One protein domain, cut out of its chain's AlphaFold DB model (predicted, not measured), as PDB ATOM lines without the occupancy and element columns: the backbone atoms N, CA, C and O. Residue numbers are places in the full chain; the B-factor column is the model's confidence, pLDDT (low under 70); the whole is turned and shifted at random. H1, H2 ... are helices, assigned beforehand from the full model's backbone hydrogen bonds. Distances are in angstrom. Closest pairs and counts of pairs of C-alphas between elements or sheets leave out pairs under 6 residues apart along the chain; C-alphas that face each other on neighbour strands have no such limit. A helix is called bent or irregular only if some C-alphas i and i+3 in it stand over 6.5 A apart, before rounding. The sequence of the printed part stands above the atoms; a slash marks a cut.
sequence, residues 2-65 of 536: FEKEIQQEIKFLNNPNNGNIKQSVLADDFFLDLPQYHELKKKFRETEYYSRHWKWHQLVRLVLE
ATOM      1  N   PHE A   2     -33.076  56.723 -23.358       77.69
ATOM      2  CA  PHE A   2     -34.106  55.884 -23.997       77.69
ATOM      3  C   PHE A   2     -34.808  54.859 -23.088       77.69
ATOM      4  O   PHE A   2     -36.005  54.637 -23.230       77.69
ATOM      5  N   GLU A   3     -34.109  54.274 -22.111       80.88
ATOM      6  CA  GLU A   3     -34.710  53.295 -21.191       80.88
ATOM      7  C   GLU A   3     -35.803  53.902 -20.308       80.88
ATOM      8  O   GLU A   3     -36.892  53.353 -20.188       80.88
ATOM      9  N   LYS A   4     -35.562  55.076 -19.716       82.62
ATOM     10  CA  LYS A   4     -36.582  55.729 -18.884       82.62
ATOM     11  C   LYS A   4     -37.798  56.135 -19.715       82.62
ATOM     12  O   LYS A   4     -38.917  56.003 -19.235       82.62
ATOM     13  N   GLU A   5     -37.581  56.573 -20.953       87.38
ATOM     14  CA  GLU A   5     -38.666  56.918 -21.873       87.38
ATOM     15  C   GLU A   5     -39.522  55.704 -22.230       87.38
ATOM     16  O   GLU A   5     -40.744  55.791 -22.168       87.38
ATOM     17  N   ILE A   6     -38.911  54.557 -22.554       91.81
ATOM     18  CA  ILE A   6     -39.685  53.367 -22.925       91.81
ATOM     19  C   ILE A   6     -40.462  52.802 -21.736       91.81
ATOM     20  O   ILE A   6     -41.615  52.402 -21.881       91.81
ATOM     21  N   GLN A   7     -39.875  52.839 -20.537       89.56
ATOM     22  CA  GLN A   7     -40.567  52.440 -19.315       89.56
ATOM     23  C   GLN A   7     -41.743  53.378 -19.002       89.56
ATOM     24  O   GLN A   7     -42.808  52.920 -18.592       89.56
ATOM     25  N   GLN A   8     -41.575  54.690 -19.193       90.31
ATOM     26  CA  GLN A   8     -42.662  55.657 -19.025       90.31
ATOM     27  C   GLN A   8     -43.778  55.438 -20.046       90.31
ATOM     28  O   GLN A   8     -44.945  55.462 -19.663       90.31
ATOM     29  N   GLU A   9     -43.433  55.156 -21.301       91.88
ATOM     30  CA  GLU A   9     -44.401  54.879 -22.362       91.88
ATOM     31  C   GLU A   9     -45.207  53.608 -22.069       91.88
ATOM     32  O   GLU A   9     -46.432  53.614 -22.146       91.88
ATOM     33  N   ILE A  10     -44.556  52.531 -21.619       92.19
ATOM     34  CA  ILE A  10     -45.244  51.302 -21.195       92.19
ATOM     35  C   ILE A  10     -46.228  51.592 -20.048       92.19
ATOM     36  O   ILE A  10     -47.380  51.154 -20.095       92.19
ATOM     37  N   LYS A  11     -45.807  52.363 -19.033       90.38
ATOM     38  CA  LYS A  11     -46.692  52.780 -17.927       90.38
ATOM     39  C   LYS A  11     -47.854  53.634 -18.422       90.38
ATOM     40  O   LYS A  11     -48.974  53.473 -17.946       90.38
ATOM     41  N   PHE A  12     -47.602  54.532 -19.372       92.19
ATOM     42  CA  PHE A  12     -48.620  55.384 -19.973       92.19
ATOM     43  C   PHE A  12     -49.667  54.562 -20.735       92.19
ATOM     44  O   PHE A  12     -50.865  54.753 -20.520       92.19
ATOM     45  N   LEU A  13     -49.225  53.610 -21.561       91.81
ATOM     46  CA  LEU A  13     -50.103  52.734 -22.334       91.81
ATOM     47  C   LEU A  13     -50.968  51.840 -21.439       91.81
ATOM     48  O   LEU A  13     -52.122  51.576 -21.774       91.81
ATOM     49  N   ASN A  14     -50.442  51.401 -20.292       90.56
ATOM     50  CA  ASN A  14     -51.183  50.562 -19.351       90.56
ATOM     51  C   ASN A  14     -52.108  51.338 -18.399       90.56
ATOM     52  O   ASN A  14     -52.972  50.743 -17.759       90.56
ATOM     53  N   ASN A  15     -51.950  52.658 -18.293       86.62
ATOM     54  CA  ASN A  15     -52.722  53.461 -17.354       86.62
ATOM     55  C   ASN A  15     -54.216  53.506 -17.761       86.62
ATOM     56  O   ASN A  15     -54.509  53.911 -18.892       86.62
ATOM     57  N   PRO A  16     -55.161  53.164 -16.856       78.38
ATOM     58  CA  PRO A  16     -56.603  53.182 -17.129       78.38
ATOM     59  C   PRO A  16     -57.145  54.539 -17.594       78.38
ATOM     60  O   PRO A  16     -58.127  54.587 -18.328       78.38
ATOM     61  N   ASN A  17     -56.504  55.634 -17.181       78.38
ATOM     62  CA  ASN A  17     -56.914  56.998 -17.526       78.38
ATOM     63  C   ASN A  17     -56.315  57.497 -18.850       78.38
ATOM     64  O   ASN A  17     -56.683  58.575 -19.305       78.38
ATOM     65  N   ASN A  18     -55.388  56.739 -19.446       82.94
ATOM     66  CA  ASN A  18     -54.665  57.127 -20.655       82.94
ATOM     67  C   ASN A  18     -54.850  56.073 -21.756       82.94
ATOM     68  O   ASN A  18     -55.899  56.028 -22.392       82.94
ATOM     69  N   GLY A  19     -53.838  55.224 -21.991       81.31
ATOM     70  CA  GLY A  19     -53.871  54.228 -23.062       81.31
ATOM     71  C   GLY A  19     -54.875  53.104 -22.816       81.31
ATOM     72  O   GLY A  19     -55.425  52.568 -23.775       81.31
ATOM     73  N   ASN A  20     -55.138  52.767 -21.546       85.81
ATOM     74  CA  ASN A  20     -56.068  51.718 -21.127       85.81
ATOM     75  C   ASN A  20     -55.829  50.359 -21.826       85.81
ATOM     76  O   ASN A  20     -56.749  49.564 -22.040       85.81
ATOM     77  N   ILE A  21     -54.580  50.078 -22.204       84.19
ATOM     78  CA  ILE A  21     -54.202  48.809 -22.816       84.19
ATOM     79  C   ILE A  21     -53.857  47.840 -21.695       84.19
ATOM     80  O   ILE A  21     -52.956  48.077 -20.888       84.19
ATOM     81  N   LYS A  22     -54.571  46.716 -21.634       77.88
ATOM     82  CA  LYS A  22     -54.295  45.670 -20.643       77.88
ATOM     83  C   LYS A  22     -52.851  45.192 -20.772       77.88
ATOM     84  O   LYS A  22     -52.362  44.991 -21.883       77.88
ATOM     85  N   GLN A  23     -52.201  44.927 -19.640       80.19
ATOM     86  CA  GLN A  23     -50.830  44.410 -19.600       80.19
ATOM     87  C   GLN A  23     -50.673  43.152 -20.465       80.19
ATOM     88  O   GLN A  23     -49.666  43.001 -21.146       80.19
ATOM     89  N   SER A  24     -51.687  42.280 -20.491       64.62
ATOM     90  CA  SER A  24     -51.696  41.069 -21.317       64.62
ATOM     91  C   SER A  24     -51.606  41.351 -22.820       64.62
ATOM     92  O   SER A  24     -51.027  40.553 -23.542       64.62
ATOM     93  N   VAL A  25     -52.173  42.470 -23.282       77.75
ATOM     94  CA  VAL A  25     -52.129  42.903 -24.686       77.75
ATOM     95  C   VAL A  25     -50.819  43.629 -24.976       77.75
ATOM     96  O   VAL A  25     -50.206  43.393 -26.008       77.75
ATOM     97  N   LEU A  26     -50.356  44.475 -24.047       84.50
ATOM     98  CA  LEU A  26     -49.058  45.147 -24.165       84.50
ATOM     99  C   LEU A  26     -47.900  44.154 -24.248       84.50
ATOM    100  O   LEU A  26     -46.958  44.391 -24.988       84.50
ATOM    101  N   ALA A  27     -47.968  43.060 -23.492       80.19
ATOM    102  CA  ALA A  27     -46.951  42.015 -23.440       80.19
ATOM    103  C   ALA A  27     -47.099  40.954 -24.555       80.19
ATOM    104  O   ALA A  27     -46.571  39.849 -24.425       80.19
ATOM    105  N   ASP A  28     -47.851  41.234 -25.618       77.94
ATOM    106  CA  ASP A  28     -47.936  40.353 -26.783       77.94
ATOM    107  C   ASP A  28     -46.695  40.523 -27.682       77.94
ATOM    108  O   ASP A  28     -46.219  41.644 -27.880       77.94
ATOM    109  N   ASP A  29     -46.154  39.426 -28.220       74.00
ATOM    110  CA  ASP A  29     -44.952  39.455 -29.068       74.00
ATOM    111  C   ASP A  29     -45.171  40.252 -30.364       74.00
ATOM    112  O   ASP A  29     -44.239  40.884 -30.866       74.00
ATOM    113  N   PHE A  30     -46.409  40.301 -30.861       83.38
ATOM    114  CA  PHE A  30     -46.782  41.056 -32.055       83.38
ATOM    115  C   PHE A  30     -47.226  42.487 -31.740       83.38
ATOM    116  O   PHE A  30     -47.515  43.253 -32.659       83.38
ATOM    117  N   PHE A  31     -47.271  42.891 -30.464       88.56
ATOM    118  CA  PHE A  31     -47.724  44.231 -30.077       88.56
ATOM    119  C   PHE A  31     -46.915  45.326 -30.783       88.56
ATOM    120  O   PHE A  31     -47.476  46.264 -31.346       88.56
ATOM    121  N   LEU A  32     -45.589  45.171 -30.813       90.81
ATOM    122  CA  LEU A  32     -44.688  46.110 -31.481       90.81
ATOM    123  C   LEU A  32     -44.776  46.062 -33.013       90.81
ATOM    124  O   LEU A  32     -44.305  46.987 -33.675       90.81
ATOM    125  N   ASP A  33     -45.348  45.002 -33.586       90.19
ATOM    126  CA  ASP A  33     -45.527  44.860 -35.033       90.19
ATOM    127  C   ASP A  33     -46.750  45.626 -35.551       90.19
ATOM    128  O   ASP A  33     -46.882  45.831 -36.761       90.19
ATOM    129  N   LEU A  34     -47.624  46.095 -34.656       89.88
ATOM    130  CA  LEU A  34     -48.758  46.928 -35.032       89.88
ATOM    131  C   LEU A  34     -48.266  48.286 -35.576       89.88
ATOM    132  O   LEU A  34     -47.421  48.928 -34.944       89.88
ATOM    133  N   PRO A  35     -48.819  48.778 -36.703       92.44
ATOM    134  CA  PRO A  35     -48.335  49.994 -37.362       92.44
ATOM    135  C   PRO A  35     -48.248  51.220 -36.444       92.44
ATOM    136  O   PRO A  35     -47.299  51.996 -36.540       92.44
ATOM    137  N   GLN A  36     -49.201  51.376 -35.518       92.56
ATOM    138  CA  GLN A  36     -49.242  52.511 -34.593       92.56
ATOM    139  C   GLN A  36     -48.128  52.516 -33.527       92.56
ATOM    140  O   GLN A  36     -47.922  53.546 -32.891       92.56
ATOM    141  N   TYR A  37     -47.392  51.413 -33.337       93.38
ATOM    142  CA  TYR A  37     -46.308  51.299 -32.348       93.38
ATOM    143  C   TYR A  37     -44.916  51.185 -32.985       93.38
ATOM    144  O   TYR A  37     -43.950  50.820 -32.310       93.38
ATOM    145  N   HIS A  38     -44.767  51.550 -34.265       91.69
ATOM    146  CA  HIS A  38     -43.474  51.507 -34.957       91.69
ATOM    147  C   HIS A  38     -42.387  52.320 -34.226       91.69
ATOM    148  O   HIS A  38     -41.253  51.858 -34.085       91.69
ATOM    149  N   GLU A  39     -42.705  53.521 -33.739       91.62
ATOM    150  CA  GLU A  39     -41.741  54.346 -32.996       91.62
ATOM    151  C   GLU A  39     -41.323  53.689 -31.675       91.62
ATOM    152  O   GLU A  39     -40.145  53.697 -31.323       91.62
ATOM    153  N   LEU A  40     -42.257  53.030 -30.982       92.25
ATOM    154  CA  LEU A  40     -41.966  52.275 -29.763       92.25
ATOM    155  C   LEU A  40     -41.045  51.083 -30.048       92.25
ATOM    156  O   LEU A  40     -40.082  50.856 -29.318       92.25
ATOM    157  N   LYS A  41     -41.281  50.369 -31.155       93.69
ATOM    158  CA  LYS A  41     -40.420  49.275 -31.625       93.69
ATOM    159  C   LYS A  41     -39.012  49.755 -31.964       93.69
ATOM    160  O   LYS A  41     -38.037  49.082 -31.632       93.69
ATOM    161  N   LYS A  42     -38.898  50.912 -32.621       92.38
ATOM    162  CA  LYS A  42     -37.609  51.536 -32.933       92.38
ATOM    163  C   LYS A  42     -36.860  51.895 -31.648       92.38
ATOM    164  O   LYS A  42     -35.732  51.449 -31.480       92.38
ATOM    165  N   LYS A  43     -37.525  52.582 -30.711       91.88
ATOM    166  CA  LYS A  43     -36.957  52.905 -29.395       91.88
ATOM    167  C   LYS A  43     -36.522  51.655 -28.634       91.88
ATOM    168  O   LYS A  43     -35.437  51.647 -28.071       91.88
ATOM    169  N   PHE A  44     -37.323  50.587 -28.648       92.69
ATOM    170  CA  PHE A  44     -36.959  49.327 -27.994       92.69
ATOM    171  C   PHE A  44     -35.656  48.755 -28.556       92.69
ATOM    172  O   PHE A  44     -34.759  48.419 -27.789       92.69
ATOM    173  N   ARG A  45     -35.509  48.726 -29.885       91.69
ATOM    174  CA  ARG A  45     -34.296  48.236 -30.563       91.69
ATOM    175  C   ARG A  45     -33.036  49.047 -30.252       91.69
ATOM    176  O   ARG A  45     -31.937  48.527 -30.410       91.69
ATOM    177  N   GLU A  46     -33.199  50.293 -29.821       91.38
ATOM    178  CA  GLU A  46     -32.115  51.200 -29.435       91.38
ATOM    179  C   GLU A  46     -31.750  51.101 -27.936       91.38
ATOM    180  O   GLU A  46     -30.819  51.769 -27.487       91.38
ATOM    181  N   THR A  47     -32.456  50.285 -27.140       86.81
ATOM    182  CA  THR A  47     -32.186  50.103 -25.696       86.81
ATOM    183  C   THR A  47     -31.145  49.014 -25.415       86.81
ATOM    184  O   THR A  47     -30.966  48.099 -26.223       86.81
ATOM    185  N   GLU A  48     -30.518  49.046 -24.228       81.38
ATOM    186  CA  GLU A  48     -29.670  47.931 -23.773       81.38
ATOM    187  C   GLU A  48     -30.461  46.627 -23.602       81.38
ATOM    188  O   GLU A  48     -29.901  45.545 -23.734       81.38
ATOM    189  N   TYR A  49     -31.773  46.703 -23.357       81.06
ATOM    190  CA  TYR A  49     -32.617  45.512 -23.258       81.06
ATOM    191  C   TYR A  49     -32.580  44.697 -24.555       81.06
ATOM    192  O   TYR A  49     -32.371  43.488 -24.530       81.06
ATOM    193  N   TYR A  50     -32.715  45.360 -25.707       82.62
ATOM    194  CA  TYR A  50     -32.687  44.669 -26.995       82.62
ATOM    195  C   TYR A  50     -31.296  44.128 -27.342       82.62
ATOM    196  O   TYR A  50     -31.189  43.025 -27.878       82.62
ATOM    197  N   SER A  51     -30.224  44.864 -27.019       79.00
ATOM    198  CA  SER A  51     -28.856  44.375 -27.247       79.00
ATOM    199  C   SER A  51     -28.514  43.157 -26.383       79.00
ATOM    200  O   SER A  51     -27.706  42.333 -26.804       79.00
ATOM    201  N   ARG A  52     -29.179  42.998 -25.233       70.81
ATOM    202  CA  ARG A  52     -29.134  41.804 -24.375       70.81
ATOM    203  C   ARG A  52     -30.160  40.729 -24.750       70.81
ATOM    204  O   ARG A  52     -30.416  39.842 -23.955       70.81
ATOM    205  N   HIS A  53     -30.751  40.794 -25.943       79.62
ATOM    206  CA  HIS A  53     -31.725  39.816 -26.448       79.62
ATOM    207  C   HIS A  53     -33.051  39.723 -25.677       79.62
ATOM    208  O   HIS A  53     -33.790  38.750 -25.855       79.62
ATOM    209  N   TRP A  54     -33.423  40.750 -24.907       75.62
ATOM    210  CA  TRP A  54     -34.724  40.752 -24.247       75.62
ATOM    211  C   TRP A  54     -35.860  40.773 -25.264       75.62
ATOM    212  O   TRP A  54     -35.846  41.505 -26.261       75.62
ATOM    213  N   LYS A  55     -36.907  40.011 -24.958       82.56
ATOM    214  CA  LYS A  55     -38.196  40.081 -25.636       82.56
ATOM    215  C   LYS A  55     -39.023  41.231 -25.065       82.56
ATOM    216  O   LYS A  55     -38.949  41.563 -23.882       82.56
ATOM    217  N   TRP A  56     -39.868  41.824 -25.905       85.88
ATOM    218  CA  TRP A  56     -40.704  42.970 -25.531       85.88
ATOM    219  C   TRP A  56     -41.579  42.691 -24.304       85.88
ATOM    220  O   TRP A  56     -41.639  43.489 -23.367       85.88
ATOM    221  N   HIS A  57     -42.209  41.519 -24.279       77.56
ATOM    222  CA  HIS A  57     -43.084  41.118 -23.188       77.56
ATOM    223  C   HIS A  57     -42.368  41.026 -21.839       77.56
ATOM    224  O   HIS A  57     -43.003  41.234 -20.806       77.56
ATOM    225  N   GLN A  58     -41.062  40.734 -21.838       75.75
ATOM    226  CA  GLN A  58     -40.257  40.734 -20.625       75.75
ATOM    227  C   GLN A  58     -40.190  42.175 -20.111       75.75
ATOM    228  O   GLN A  58     -40.672  42.450 -19.013       75.75
ATOM    229  N   LEU A  59     -39.724  43.126 -20.931       82.94
ATOM    230  CA  LEU A  59     -39.625  44.539 -20.540       82.94
ATOM    231  C   LEU A  59     -40.955  45.098 -20.002       82.94
ATOM    232  O   LEU A  59     -40.968  45.761 -18.965       82.94
ATOM    233  N   VAL A  60     -42.078  44.784 -20.653       82.56
ATOM    234  CA  VAL A  60     -43.413  45.204 -20.194       82.56
ATOM    235  C   VAL A  60     -43.702  44.724 -18.768       82.56
ATOM    236  O   VAL A  60     -44.237  45.488 -17.963       82.56
ATOM    237  N   ARG A  61     -43.309  43.496 -18.409       74.44
ATOM    238  CA  ARG A  61     -43.468  42.981 -17.040       74.44
ATOM    239  C   ARG A  61     -42.558  43.676 -16.046       74.44
ATOM    240  O   ARG A  61     -43.059  44.069 -15.000       74.44
ATOM    241  N   LEU A  62     -41.280  43.913 -16.366       77.81
ATOM    242  CA  LEU A  62     -40.380  44.636 -15.445       77.81
ATOM    243  C   LEU A  62     -40.987  45.959 -14.996       77.81
ATOM    244  O   LEU A  62     -40.850  46.364 -13.841       77.81
ATOM    245  N   VAL A  63     -41.621  46.631 -15.946       81.94
ATOM    246  CA  VAL A  63     -42.128  47.982 -15.785       81.94
ATOM    247  C   VAL A  63     -43.459  48.025 -15.044       81.94
ATOM    248  O   VAL A  63     -43.682  48.969 -14.281       81.94
ATOM    249  N   LEU A  64     -44.335  47.050 -15.292       81.69
ATOM    250  CA  LEU A  64     -45.708  47.042 -14.780       81.69
ATOM    251  C   LEU A  64     -45.899  46.168 -13.536       81.69
ATOM    252  O   LEU A  64     -46.820  46.418 -12.765       81.69
ATOM    253  N   GLU A  65     -45.048  45.167 -13.314       74.25
ATOM    254  CA  GLU A  65     -45.149  44.296 -12.146       74.25
ATOM    255  C   GLU A  65     -44.732  45.041 -10.864       74.25
ATOM    256  O   GLU A  65     -43.688  45.709 -10.849       74.25
TER     257      GLU A  65
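AT A GLANCE: This is residues 2 to 65 of the 536 residues of an uncharacterized protein of Candidatus Nitrosarchaeum limnium BG20 (UniProt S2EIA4). The two longest helices, H1 and H3, open as a V, meeting where H1 begins and H3 ends, and H5 crosses H1 nearly at right angles. The short helices H2 and H4 lie toward opposite ends of the longest axis, and residues 34 to 39 stick out. The printed part has 64 residues with five named helices, H1 to H5 in order along the chain, and no named strand, an all-helix class. It is compact, with a radius of gyration of the C-alphas of 10.7 A and spans of 32 by 24 by 18 A.

HOW THE PARTS SIT: H1, residues 2 to 14, is the hub, touching three helices. With residues 10 to 14 alone it touches H2, residues 23 to 26; the closest C-alphas, of Asn 14 and Gln 23, are 6.2 A apart. With residues 2 to 6 alone it touches H3, residues 35 to 45, closest at the C-alphas of Phe 2 and Lys 43, 6.8 A, opposite ways at a tilt of 36 degrees, only just steep. H4, residues 48 to 51, is close to but not clearly touching H3, with the closest C-alphas, of Phe 44 and Tyr 50, 6.4 A apart. H5, residues 56 to 64, touches H1 about perpendicular, at 77 degrees, closest at the C-alphas of Gln 7 and Val 63, 5.9 A. H5 also touches H2, closest at the C-alphas of Leu 26 and Val 60, 6.9 A. H2 and H4 are apart. Every O i to N i+4 pair is within hydrogen-bond range in H1 and H5, and 5 of 7 are in H3; H2 and H4 are too short for such a pair.

IN THESE COORDINATES: H1 begins at C-alpha 2 (-34.106, 55.884, -23.997) and is 18.5 A long. H3 is 15.7 A long and irregular, with C-alphas 36 and 39 7.9 A apart. H5 is 12.5 A long and ends at C-alpha 64 (-45.708, 47.042, -14.780).

THE WHOLE: The two farthest C-alphas, of Asn 17 and Arg 52, are 32.4 A apart. The printed part has no cut and no long link. Mean pLDDT of the printed part is 84.5; residue 24 is under 70.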